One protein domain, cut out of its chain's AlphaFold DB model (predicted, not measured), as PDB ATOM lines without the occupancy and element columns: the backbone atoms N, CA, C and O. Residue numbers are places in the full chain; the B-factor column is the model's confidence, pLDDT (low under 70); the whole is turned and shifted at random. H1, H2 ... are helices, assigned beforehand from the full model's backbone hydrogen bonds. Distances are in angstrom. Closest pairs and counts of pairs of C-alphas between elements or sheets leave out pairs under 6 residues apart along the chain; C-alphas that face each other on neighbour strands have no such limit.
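What this domain is: This is residues 7 to 78 of the 280 residues of the protein "ATP-dependent DNA helicase RecG" of Thermus thermophilus (UniProt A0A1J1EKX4). Four helices stand side by side in a small up-and-down bundle, a ring in which H4 comes back beside H1; H1 and H4 are long, H3 short. The 72 printed residues hold four named helices, H1 to H4 in chain order, and no named strand: all helix. The whole is compact, with radius of gyration of the C-alphas 10.9 A and spans 28 by 22 by 20 A.

Where its parts are: H1, residues 7 to 22, begins at C-alpha 7 (119.519, 73.760, 96.687) and is 22.8 A long. H2 is residues 33 to 41, 13.0 A; H3 is residues 46 to 51, 8.9 A. H4, residues 60 to 76, 24.2 A, ends at C-alpha 76 (116.591, 82.856, 106.171).

How they stand to each other: H1 and H2, a helical hairpin, touch at a shallow tilt of 9 degrees, opposite ways; their closest C-alphas, Leu 9 and Leu 41, are 6.5 A apart. The hairpin H2 and H3 only just touches, with 3 pairs of C-alphas within 8 A, closest Gln 39 and Leu 49, 6.2 A. In the hairpin H3 and H4, residues 66 to 73 of H4 alone touch H3; the closest C-alphas are Leu 48 and Ala 70, 6.3 A. H1 and H4 touch at a shallow tilt of 29 degrees, opposite ways, closest C-alphas Leu 21 and Lys 64, 6.4 A. H1 and H3 are apart, as are H2 and H4. Every O i to N i+4 pair is within hydrogen-bond range in H2, H3 and H4, and 10 of 12 in H1.

The domain as a whole: The farthest C-alphas, Glu 7 and Pro 59, are 30.5 A apart. The printed part has no cut and no long link. Mean pLDDT of the printed part is 74.7; 11 residues are under 70, among them 75 to 78.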
ATOM      1  N   GLU A   7     120.197  72.740  97.498       66.50
ATOM      2  CA  GLU A   7     119.519  73.760  96.687       66.50
ATOM      3  C   GLU A   7     118.413  73.167  95.805       66.50
ATOM      4  O   GLU A   7     117.318  73.725  95.712       66.50
ATOM      5  N   GLU A   8     118.651  71.995  95.215       73.25
ATOM      6  CA  GLU A   8     117.665  71.326  94.373       73.25
ATOM      7  C   GLU A   8     116.502  70.760  95.205       73.25
ATOM      8  O   GLU A   8     115.339  70.851  94.802       73.25
ATOM      9  N   LEU A   9     116.785  70.263  96.416       73.69
ATOM     10  CA  LEU A   9     115.753  69.862  97.379       73.69
ATOM     11  C   LEU A   9     114.899  71.056  97.834       73.69
ATOM     12  O   LEU A   9     113.672  70.945  97.869       73.69
ATOM     13  N   LYS A  10     115.513  72.218  98.105       71.75
ATOM     14  CA  LYS A  10     114.790  73.461  98.431       71.75
ATOM     15  C   LYS A  10     113.871  73.895  97.289       71.75
ATOM     16  O   LYS A  10     112.697  74.169  97.522       71.75
ATOM     17  N   ALA A  11     114.355  73.892  96.046       73.25
ATOM     18  CA  ALA A  11     113.547  74.261  94.881       73.25
ATOM     19  C   ALA A  11     112.330  73.335  94.684       73.25
ATOM     20  O   ALA A  11     111.246  73.792  94.308       73.25
ATOM     21  N   ARG A  12     112.493  72.039  94.980       75.38
ATOM     22  CA  ARG A  12     111.414  71.040  94.936       75.38
ATOM     23  C   ARG A  12     110.398  71.202  96.074       75.38
ATOM     24  O   ARG A  12     109.233  70.886  95.861       75.38
ATOM     25  N   LEU A  13     110.808  71.731  97.231       78.19
ATOM     26  CA  LEU A  13     109.930  72.056  98.366       78.19
ATOM     27  C   LEU A  13     109.199  73.401  98.192       78.19
ATOM     28  O   LEU A  13     108.040  73.517  98.573       78.19
ATOM     29  N   LEU A  14     109.826  74.404  97.572       78.19
ATOM     30  CA  LEU A  14     109.245  75.745  97.413       78.19
ATOM     31  C   LEU A  14     107.979  75.757  96.546       78.19
ATOM     32  O   LEU A  14     106.998  76.416  96.888       78.19
ATOM     33  N   ARG A  15     107.972  75.019  95.425       78.12
ATOM     34  CA  ARG A  15     106.839  75.042  94.480       78.12
ATOM     35  C   ARG A  15     105.533  74.502  95.094       78.12
ATOM     36  O   ARG A  15     104.518  75.187  94.955       78.12
ATOM     37  N   PRO A  16     105.513  73.339  95.777       78.81
ATOM     38  CA  PRO A  16     104.311  72.849  96.455       78.81
ATOM     39  C   PRO A  16     103.824  73.769  97.581       78.81
ATOM     40  O   PRO A  16     102.625  74.012  97.679       78.81
ATOM     41  N   LEU A  17     104.739  74.323  98.388       79.88
ATOM     42  CA  LEU A  17     104.395  75.199  99.517       79.88
ATOM     43  C   LEU A  17     103.743  76.513  99.066       79.88
ATOM     44  O   LEU A  17     102.730  76.928  99.627       79.88
ATOM     45  N   LEU A  18     104.283  77.143  98.016       78.31
ATOM     46  CA  LEU A  18     103.711  78.362  97.435       78.31
ATOM     47  C   LEU A  18     102.335  78.114  96.815       78.31
ATOM     48  O   LEU A  18     101.426  78.928  96.977       78.31
ATOM     49  N   ARG A  19     102.171  76.980  96.129       75.94
ATOM     50  CA  ARG A  19     100.902  76.604  95.503       75.94
ATOM     51  C   ARG A  19      99.814  76.342  96.543       75.94
ATOM     52  O   ARG A  19      98.693  76.803  96.379       75.94
ATOM     53  N   GLU A  20     100.157  75.695  97.652       79.12
ATOM     54  CA  GLU A  20      99.211  75.447  98.741       79.12
ATOM     55  C   GLU A  20      98.798  76.741  99.462       79.12
ATOM     56  O   GLU A  20      97.638  76.900  99.847       79.12
ATOM     57  N   LEU A  21      99.714  77.708  99.598       78.25
ATOM     58  CA  LEU A  21      99.392  79.026 100.149       78.25
ATOM     59  C   LEU A  21      98.410  79.795  99.245       78.25
ATOM     60  O   LEU A  21      97.484  80.430  99.753       78.25
ATOM     61  N   GLN A  22      98.583  79.701  97.922       76.81
ATOM     62  CA  GLN A  22      97.680  80.295  96.926       76.81
ATOM     63  C   GLN A  22      96.302  79.620  96.912       76.81
ATOM     64  O   GLN A  22      95.286  80.310  96.841       76.81
ATOM     65  N   ASP A  23      96.256  78.296  97.076       72.62
ATOM     66  CA  ASP A  23      95.017  77.510  97.143       72.62
ATOM     67  C   ASP A  23      94.308  77.601  98.514       72.62
ATOM     68  O   ASP A  23      93.241  77.015  98.728       72.62
ATOM     69  N   GLY A  24      94.858  78.383  99.450       71.19
ATOM     70  CA  GLY A  24      94.237  78.693 100.735       71.19
ATOM     71  C   GLY A  24      94.452  77.647 101.831       71.19
ATOM     72  O   GLY A  24      93.654  77.611 102.765       71.19
ATOM     73  N   ALA A  25      95.520  76.847 101.745       74.19
ATOM     74  CA  ALA A  25      95.930  75.839 102.728       74.19
ATOM     75  C   ALA A  25      94.924  74.688 102.937       74.19
ATOM     76  O   ALA A  25      94.571  74.311 104.059       74.19
ATOM     77  N   ARG A  26      94.450  74.121 101.825       69.94
ATOM     78  CA  ARG A  26      93.425  73.067 101.767       69.94
ATOM     79  C   ARG A  26      93.990  71.638 101.848       69.94
ATOM     80  O   ARG A  26      93.195  70.710 101.945       69.94
ATOM     81  N   ASP A  27      95.314  71.490 101.848       68.00
ATOM     82  CA  ASP A  27      96.110  70.253 101.849       68.00
ATOM     83  C   ASP A  27      95.753  69.301 100.694       68.00
ATOM     84  O   ASP A  27      95.494  68.114 100.881       68.00
ATOM     85  N   ARG A  28      95.662  69.848  99.473       70.44
ATOM     86  CA  ARG A  28      95.253  69.096  98.263       70.44
ATOM     87  C   ARG A  28      96.268  69.142  97.127       70.44
ATOM     88  O   ARG A  28      96.057  68.485  96.109       70.44
ATOM     89  N   VAL A  29      97.348  69.909  97.264       65.75
ATOM     90  CA  VAL A  29      98.313  70.124  96.174       65.75
ATOM     91  C   VAL A  29      99.139  68.871  95.863       65.75
ATOM     92  O   VAL A  29      99.621  68.721  94.738       65.75
ATOM     93  N   VAL A  30      99.289  67.956  96.823       70.19
ATOM     94  CA  VAL A  30     100.107  66.745  96.690       70.19
ATOM     95  C   VAL A  30      99.298  65.512  97.076       70.19
ATOM     96  O   VAL A  30      98.583  65.509  98.078       70.19
ATOM     97  N   VAL A  31      99.436  64.438  96.295       56.56
ATOM     98  CA  VAL A  31      98.840  63.133  96.607       56.56
ATOM     99  C   VAL A  31      99.499  62.591  97.882       56.56
ATOM    100  O   VAL A  31     100.685  62.273  97.867       56.56
ATOM    101  N   GLY A  32      98.742  62.526  98.982       60.72
ATOM    102  CA  GLY A  32      99.241  62.129 100.309       60.72
ATOM    103  C   GLY A  32      99.527  63.281 101.285       60.72
ATOM    104  O   GLY A  32     100.017  63.018 102.378       60.72
ATOM    105  N   GLY A  33      99.203  64.528 100.920       73.12
ATOM    106  CA  GLY A  33      99.338  65.704 101.789       73.12
ATOM    107  C   GLY A  33     100.750  66.299 101.814       73.12
ATOM    108  O   GLY A  33     101.745  65.651 101.470       73.12
ATOM    109  N   LEU A  34     100.857  67.570 102.209       75.44
ATOM    110  CA  LEU A  34     102.147  68.270 102.265       75.44
ATOM    111  C   LEU A  34     103.089  67.716 103.338       75.44
ATOM    112  O   LEU A  34     104.306  67.756 103.157       75.44
ATOM    113  N   GLU A  35     102.546  67.169 104.423       79.50
ATOM    114  CA  GLU A  35     103.330  66.570 105.506       79.50
ATOM    115  C   GLU A  35     104.165  65.380 105.006       79.50
ATOM    116  O   GLU A  35     105.368  65.317 105.262       79.50
ATOM    117  N   ALA A  36     103.577  64.495 104.195       75.81
ATOM    118  CA  ALA A  36     104.285  63.355 103.611       75.81
ATOM    119  C   ALA A  36     105.372  63.788 102.610       75.81
ATOM    120  O   ALA A  36     106.440  63.173 102.523       75.81
ATOM    121  N   LEU A  37     105.134  64.872 101.861       78.06
ATOM    122  CA  LEU A  37     106.132  65.442 100.953       78.06
ATOM    123  C   LEU A  37     107.324  66.021 101.729       78.06
ATOM    124  O   LEU A  37     108.479  65.765 101.377       78.06
ATOM    125  N   VAL A  38     107.048  66.753 102.809       79.88
ATOM    126  CA  VAL A  38     108.061  67.352 103.684       79.88
ATOM    127  C   VAL A  38     108.875  66.277 104.412       79.88
ATOM    128  O   VAL A  38     110.101  66.354 104.410       79.88
ATOM    129  N   GLN A  39     108.251  65.219 104.935       78.50
ATOM    130  CA  GLN A  39     108.965  64.107 105.583       78.50
ATOM    131  C   GLN A  39     109.948  63.386 104.644       78.50
ATOM    132  O   GLN A  39     111.019  62.939 105.067       78.50
ATOM    133  N   ASN A  40     109.617  63.297 103.353       77.44
ATOM    134  CA  ASN A  40     110.463  62.634 102.365       77.44
ATOM    135  C   ASN A  40     111.599  63.525 101.846       77.44
ATOM    136  O   ASN A  40     112.735  63.061 101.740       77.44
ATOM    137  N   LEU A  41     111.309  64.790 101.534       75.56
ATOM    138  CA  LEU A  41     112.261  65.700 100.884       75.56
ATOM    139  C   LEU A  41     113.074  66.553 101.868       75.56
ATOM    140  O   LEU A  41     114.204  66.925 101.556       75.56
ATOM    141  N   ALA A  42     112.540  66.856 103.053       69.56
ATOM    142  CA  ALA A  42     113.145  67.784 104.009       69.56
ATOM    143  C   ALA A  42     113.944  67.099 105.131       69.56
ATOM    144  O   ALA A  42     114.196  67.715 106.163       69.56
ATOM    145  N   ARG A  43     114.399  65.852 104.934       72.56
ATOM    146  CA  ARG A  43     115.283  65.141 105.886       72.56
ATOM    147  C   ARG A  43     116.496  65.969 106.355       72.56
ATOM    148  O   ARG A  43     116.828  65.877 107.533       72.56
ATOM    149  N   PRO A  44     117.135  66.804 105.506       74.44
ATOM    150  CA  PRO A  44     118.233  67.679 105.931       74.44
ATOM    151  C   PRO A  44     117.810  68.903 106.770       74.44
ATOM    152  O   PRO A  44     118.679  69.624 107.254       74.44
ATOM    153  N   PHE A  45     116.508  69.171 106.934       73.50
ATOM    154  CA  PHE A  45     115.961  70.376 107.571       73.50
ATOM    155  C   PHE A  45     115.078  70.017 108.785       73.50
ATOM    156  O   PHE A  45     113.849  70.026 108.681       73.50
ATOM    157  N   PRO A  46     115.668  69.741 109.966       75.56
ATOM    158  CA  PRO A  46     114.924  69.251 111.134       75.56
ATOM    159  C   PRO A  46     113.836  70.223 111.620       75.56
ATOM    160  O   PRO A  46     112.742  69.790 111.965       75.56
ATOM    161  N   LYS A  47     114.079  71.539 111.535       76.75
ATOM    162  CA  LYS A  47     113.089  72.575 111.890       76.75
ATOM    163  C   LYS A  47     111.839  72.543 111.001       76.75
ATOM    164  O   LYS A  47     110.740  72.804 111.473       76.75
ATOM    165  N   LEU A  48     111.995  72.201 109.718       77.81
ATOM    166  CA  LEU A  48     110.874  72.098 108.780       77.81
ATOM    167  C   LEU A  48     110.023  70.852 109.081       77.81
ATOM    168  O   LEU A  48     108.801  70.898 108.984       77.81
ATOM    169  N   LEU A  49     110.664  69.753 109.492       78.38
ATOM    170  CA  LEU A  49     109.978  68.522 109.889       78.38
ATOM    171  C   LEU A  49     109.138  68.711 111.155       78.38
ATOM    172  O   LEU A  49     108.056  68.145 111.245       78.38
ATOM    173  N   GLU A  50     109.615  69.499 112.120       79.31
ATOM    174  CA  GLU A  50     108.868  69.808 113.347       79.31
ATOM    175  C   GLU A  50     107.654  70.703 113.078       79.31
ATOM    176  O   GLU A  50     106.576  70.453 113.615       79.31
ATOM    177  N   LEU A  51     107.799  71.691 112.190       80.75
ATOM    178  CA  LEU A  51     106.719  72.609 111.823       80.75
ATOM    179  C   LEU A  51     105.532  71.921 111.145       80.75
ATOM    180  O   LEU A  51     104.386  72.292 111.399       80.75
ATOM    181  N   PHE A  52     105.797  70.913 110.309       79.38
ATOM    182  CA  PHE A  52     104.763  70.204 109.549       79.38
ATOM    183  C   PHE A  52     104.108  69.032 110.290       79.38
ATOM    184  O   PHE A  52     103.213  68.414 109.721       79.38
ATOM    185  N   ARG A  53     104.486  68.735 111.544       79.81
ATOM    186  CA  ARG A  53     103.837  67.661 112.321       79.81
ATOM    187  C   ARG A  53     102.363  67.968 112.572       79.81
ATOM    188  O   ARG A  53     102.033  68.991 113.181       79.81
ATOM    189  N   GLY A  54     101.485  67.066 112.136       74.75
ATOM    190  CA  GLY A  54     100.037  67.211 112.305       74.75
ATOM    191  C   GLY A  54      99.455  68.365 111.486       74.75
ATOM    192  O   GLY A  54      98.457  68.964 111.879       74.75
ATOM    193  N   TYR A  55     100.086  68.724 110.362       76.25
ATOM    194  CA  TYR A  55      99.628  69.808 109.483       76.25
ATOM    195  C   TYR A  55      98.218  69.537 108.928       76.25
ATOM    196  O   TYR A  55      97.389  70.450 108.839       76.25
ATOM    197  N   GLY A  56      97.919  68.267 108.636       72.50
ATOM    198  CA  GLY A  56      96.618  67.815 108.139       72.50
ATOM    199  C   GLY A  56      95.460  67.974 109.136       72.50
ATOM    200  O   GLY A  56      94.310  68.049 108.716       72.50
ATOM    201  N   GLU A  57      95.723  68.116 110.435       76.38
ATOM    202  CA  GLU A  57      94.675  68.217 111.471       76.38
ATOM    203  C   GLU A  57      94.370  69.668 111.885       76.38
ATOM    204  O   GLU A  57      93.368  69.938 112.543       76.38
ATOM    205  N   ARG A  58      95.207  70.626 111.465       80.31
ATOM    206  CA  ARG A  58      95.091  72.040 111.856       80.31
ATOM    207  C   ARG A  58      94.046  72.808 111.037       80.31
ATOM    208  O   ARG A  58      93.838  72.493 109.861       80.31
ATOM    209  N   PRO A  59      93.437  73.870 111.598       81.31
ATOM    210  CA  PRO A  59      92.558  74.761 110.848       81.31
ATOM    211  C   PRO A  59      93.328  75.524 109.751       81.31
ATOM    212  O   PRO A  59      94.537  75.753 109.866       81.31
ATOM    213  N   PRO A  60      92.646  75.971 108.680       74.38
ATOM    214  CA  PRO A  60      93.291  76.581 107.511       74.38
ATOM    215  C   PRO A  60      94.076  77.861 107.839       74.38
ATOM    216  O   PRO A  60      95.049  78.183 107.160       74.38
ATOM    217  N   GLU A  61      93.692  78.590 108.888       77.50
ATOM    218  CA  GLU A  61      94.402  79.790 109.348       77.50
ATOM    219  C   GLU A  61      95.764  79.461 109.966       77.50
ATOM    220  O   GLU A  61      96.756  80.131 109.679       77.50
ATOM    221  N   GLU A  62      95.836  78.393 110.759       79.56
ATOM    222  CA  GLU A  62      97.087  77.913 111.343       79.56
ATOM    223  C   GLU A  62      97.986  77.277 110.287       79.56
ATOM    224  O   GLU A  62      99.192  77.516 110.286       79.56
ATOM    225  N   ARG A  63      97.411  76.551 109.322       81.06
ATOM    226  CA  ARG A  63      98.174  76.015 108.186       81.06
ATOM    227  C   ARG A  63      98.848  77.121 107.378       81.06
ATOM    228  O   ARG A  63     100.019  76.995 107.038       81.06
ATOM    229  N   LYS A  64      98.160  78.242 107.128       79.69
ATOM    230  CA  LYS A  64      98.764  79.416 106.470       79.69
ATOM    231  C   LYS A  64      99.947  79.979 107.259       79.69
ATOM    232  O   LYS A  64     100.948  80.337 106.646       79.69
ATOM    233  N   ARG A  65      99.859  80.026 108.595       80.75
ATOM    234  CA  ARG A  65     100.966  80.474 109.460       80.75
ATOM    235  C   ARG A  65     102.165  79.531 109.364       80.75
ATOM    236  O   ARG A  65     103.276  80.003 109.156       80.75
ATOM    237  N   VAL A  66     101.926  78.219 109.403       82.69
ATOM    238  CA  VAL A  66     102.972  77.195 109.231       82.69
ATOM    239  C   VAL A  66     103.636  77.298 107.854       82.69
ATOM    240  O   VAL A  66     104.858  77.257 107.763       82.69
ATOM    241  N   LEU A  67     102.860  77.497 106.780       81.12
ATOM    242  CA  LEU A  67     103.397  77.701 105.428       81.12
ATOM    243  C   LEU A  67     104.263  78.967 105.337       81.12
ATOM    244  O   LEU A  67     105.332  78.936 104.734       81.12
ATOM    245  N   GLN A  68     103.823  80.074 105.939       80.12
ATOM    246  CA  GLN A  68     104.584  81.327 105.968       80.12
ATOM    247  C   GLN A  68     105.883  81.194 106.770       80.12
ATOM    248  O   GLN A  68     106.920  81.703 106.353       80.12
ATOM    249  N   GLU A  69     105.847  80.491 107.899       80.69
ATOM    250  CA  GLU A  69     107.021  80.227 108.730       80.69
ATOM    251  C   GLU A  69     108.008  79.271 108.045       80.69
ATOM    252  O   GLU A  69     109.216  79.499 108.063       80.69
ATOM    253  N   ALA A  70     107.503  78.255 107.347       81.62
ATOM    254  CA  ALA A  70     108.310  77.354 106.536       81.62
ATOM    255  C   ALA A  70     109.005  78.075 105.373       81.62
ATOM    256  O   ALA A  70     110.184  77.834 105.125       81.62
ATOM    257  N   LEU A  71     108.299  78.982 104.686       80.19
ATOM    258  CA  LEU A  71     108.883  79.826 103.641       80.19
ATOM    259  C   LEU A  71     109.987  80.718 104.213       80.19
ATOM    260  O   LEU A  71     111.085  80.728 103.665       80.19
ATOM    261  N   ARG A  72     109.750  81.356 105.367       78.06
ATOM    262  CA  ARG A  72     110.774  82.154 106.061       78.06
ATOM    263  C   ARG A  72     112.006  81.336 106.428       78.06
ATOM    264  O   ARG A  72     113.110  81.785 106.179       78.06
ATOM    265  N   LEU A  73     111.859  80.121 106.955       77.06
ATOM    266  CA  LEU A  73     113.012  79.274 107.290       77.06
ATOM    267  C   LEU A  73     113.785  78.779 106.063       77.06
ATOM    268  O   LEU A  73     114.995  78.548 106.145       77.06
ATOM    269  N   LEU A  74     113.097  78.592 104.935       73.88
ATOM    270  CA  LEU A  74     113.734  78.272 103.659       73.88
ATOM    271  C   LEU A  74     114.449  79.497 103.059       73.88
ATOM    272  O   LEU A  74     115.463  79.315 102.383       73.88
ATOM    273  N   GLU A  75     113.964  80.709 103.351       65.88
ATOM    274  CA  GLU A  75     114.532  82.000 102.939       65.88
ATOM    275  C   GLU A  75     115.691  82.483 103.843       65.88
ATOM    276  O   GLU A  75     116.720  82.881 103.310       65.88
ATOM    277  N   ASP A  76     115.601  82.373 105.176       60.69
ATOM    278  CA  ASP A  76     116.591  82.856 106.171       60.69
ATOM    279  C   ASP A  76     117.917  82.069 106.170       60.69
ATOM    280  O   ASP A  76     118.936  82.519 106.691       60.69
ATOM    281  N   GLN A  77     117.926  80.869 105.586       50.97
ATOM    282  CA  GLN A  77     119.141  80.072 105.348       50.97
ATOM    283  C   GLN A  77     119.807  80.402 104.008       50.97
ATOM    284  O   GLN A  77     120.797  79.776 103.622       50.97
ATOM    285  N   ASN A  78     119.246  81.348 103.269       44.91
ATOM    286  CA  ASN A  78     119.975  82.075 102.263       44.91
ATOM    287  C   ASN A  78     120.613  83.248 103.031       44.91
ATOM    288  O   ASN A  78     119.869  84.012 103.651       44.91
TER     289      ASN A  78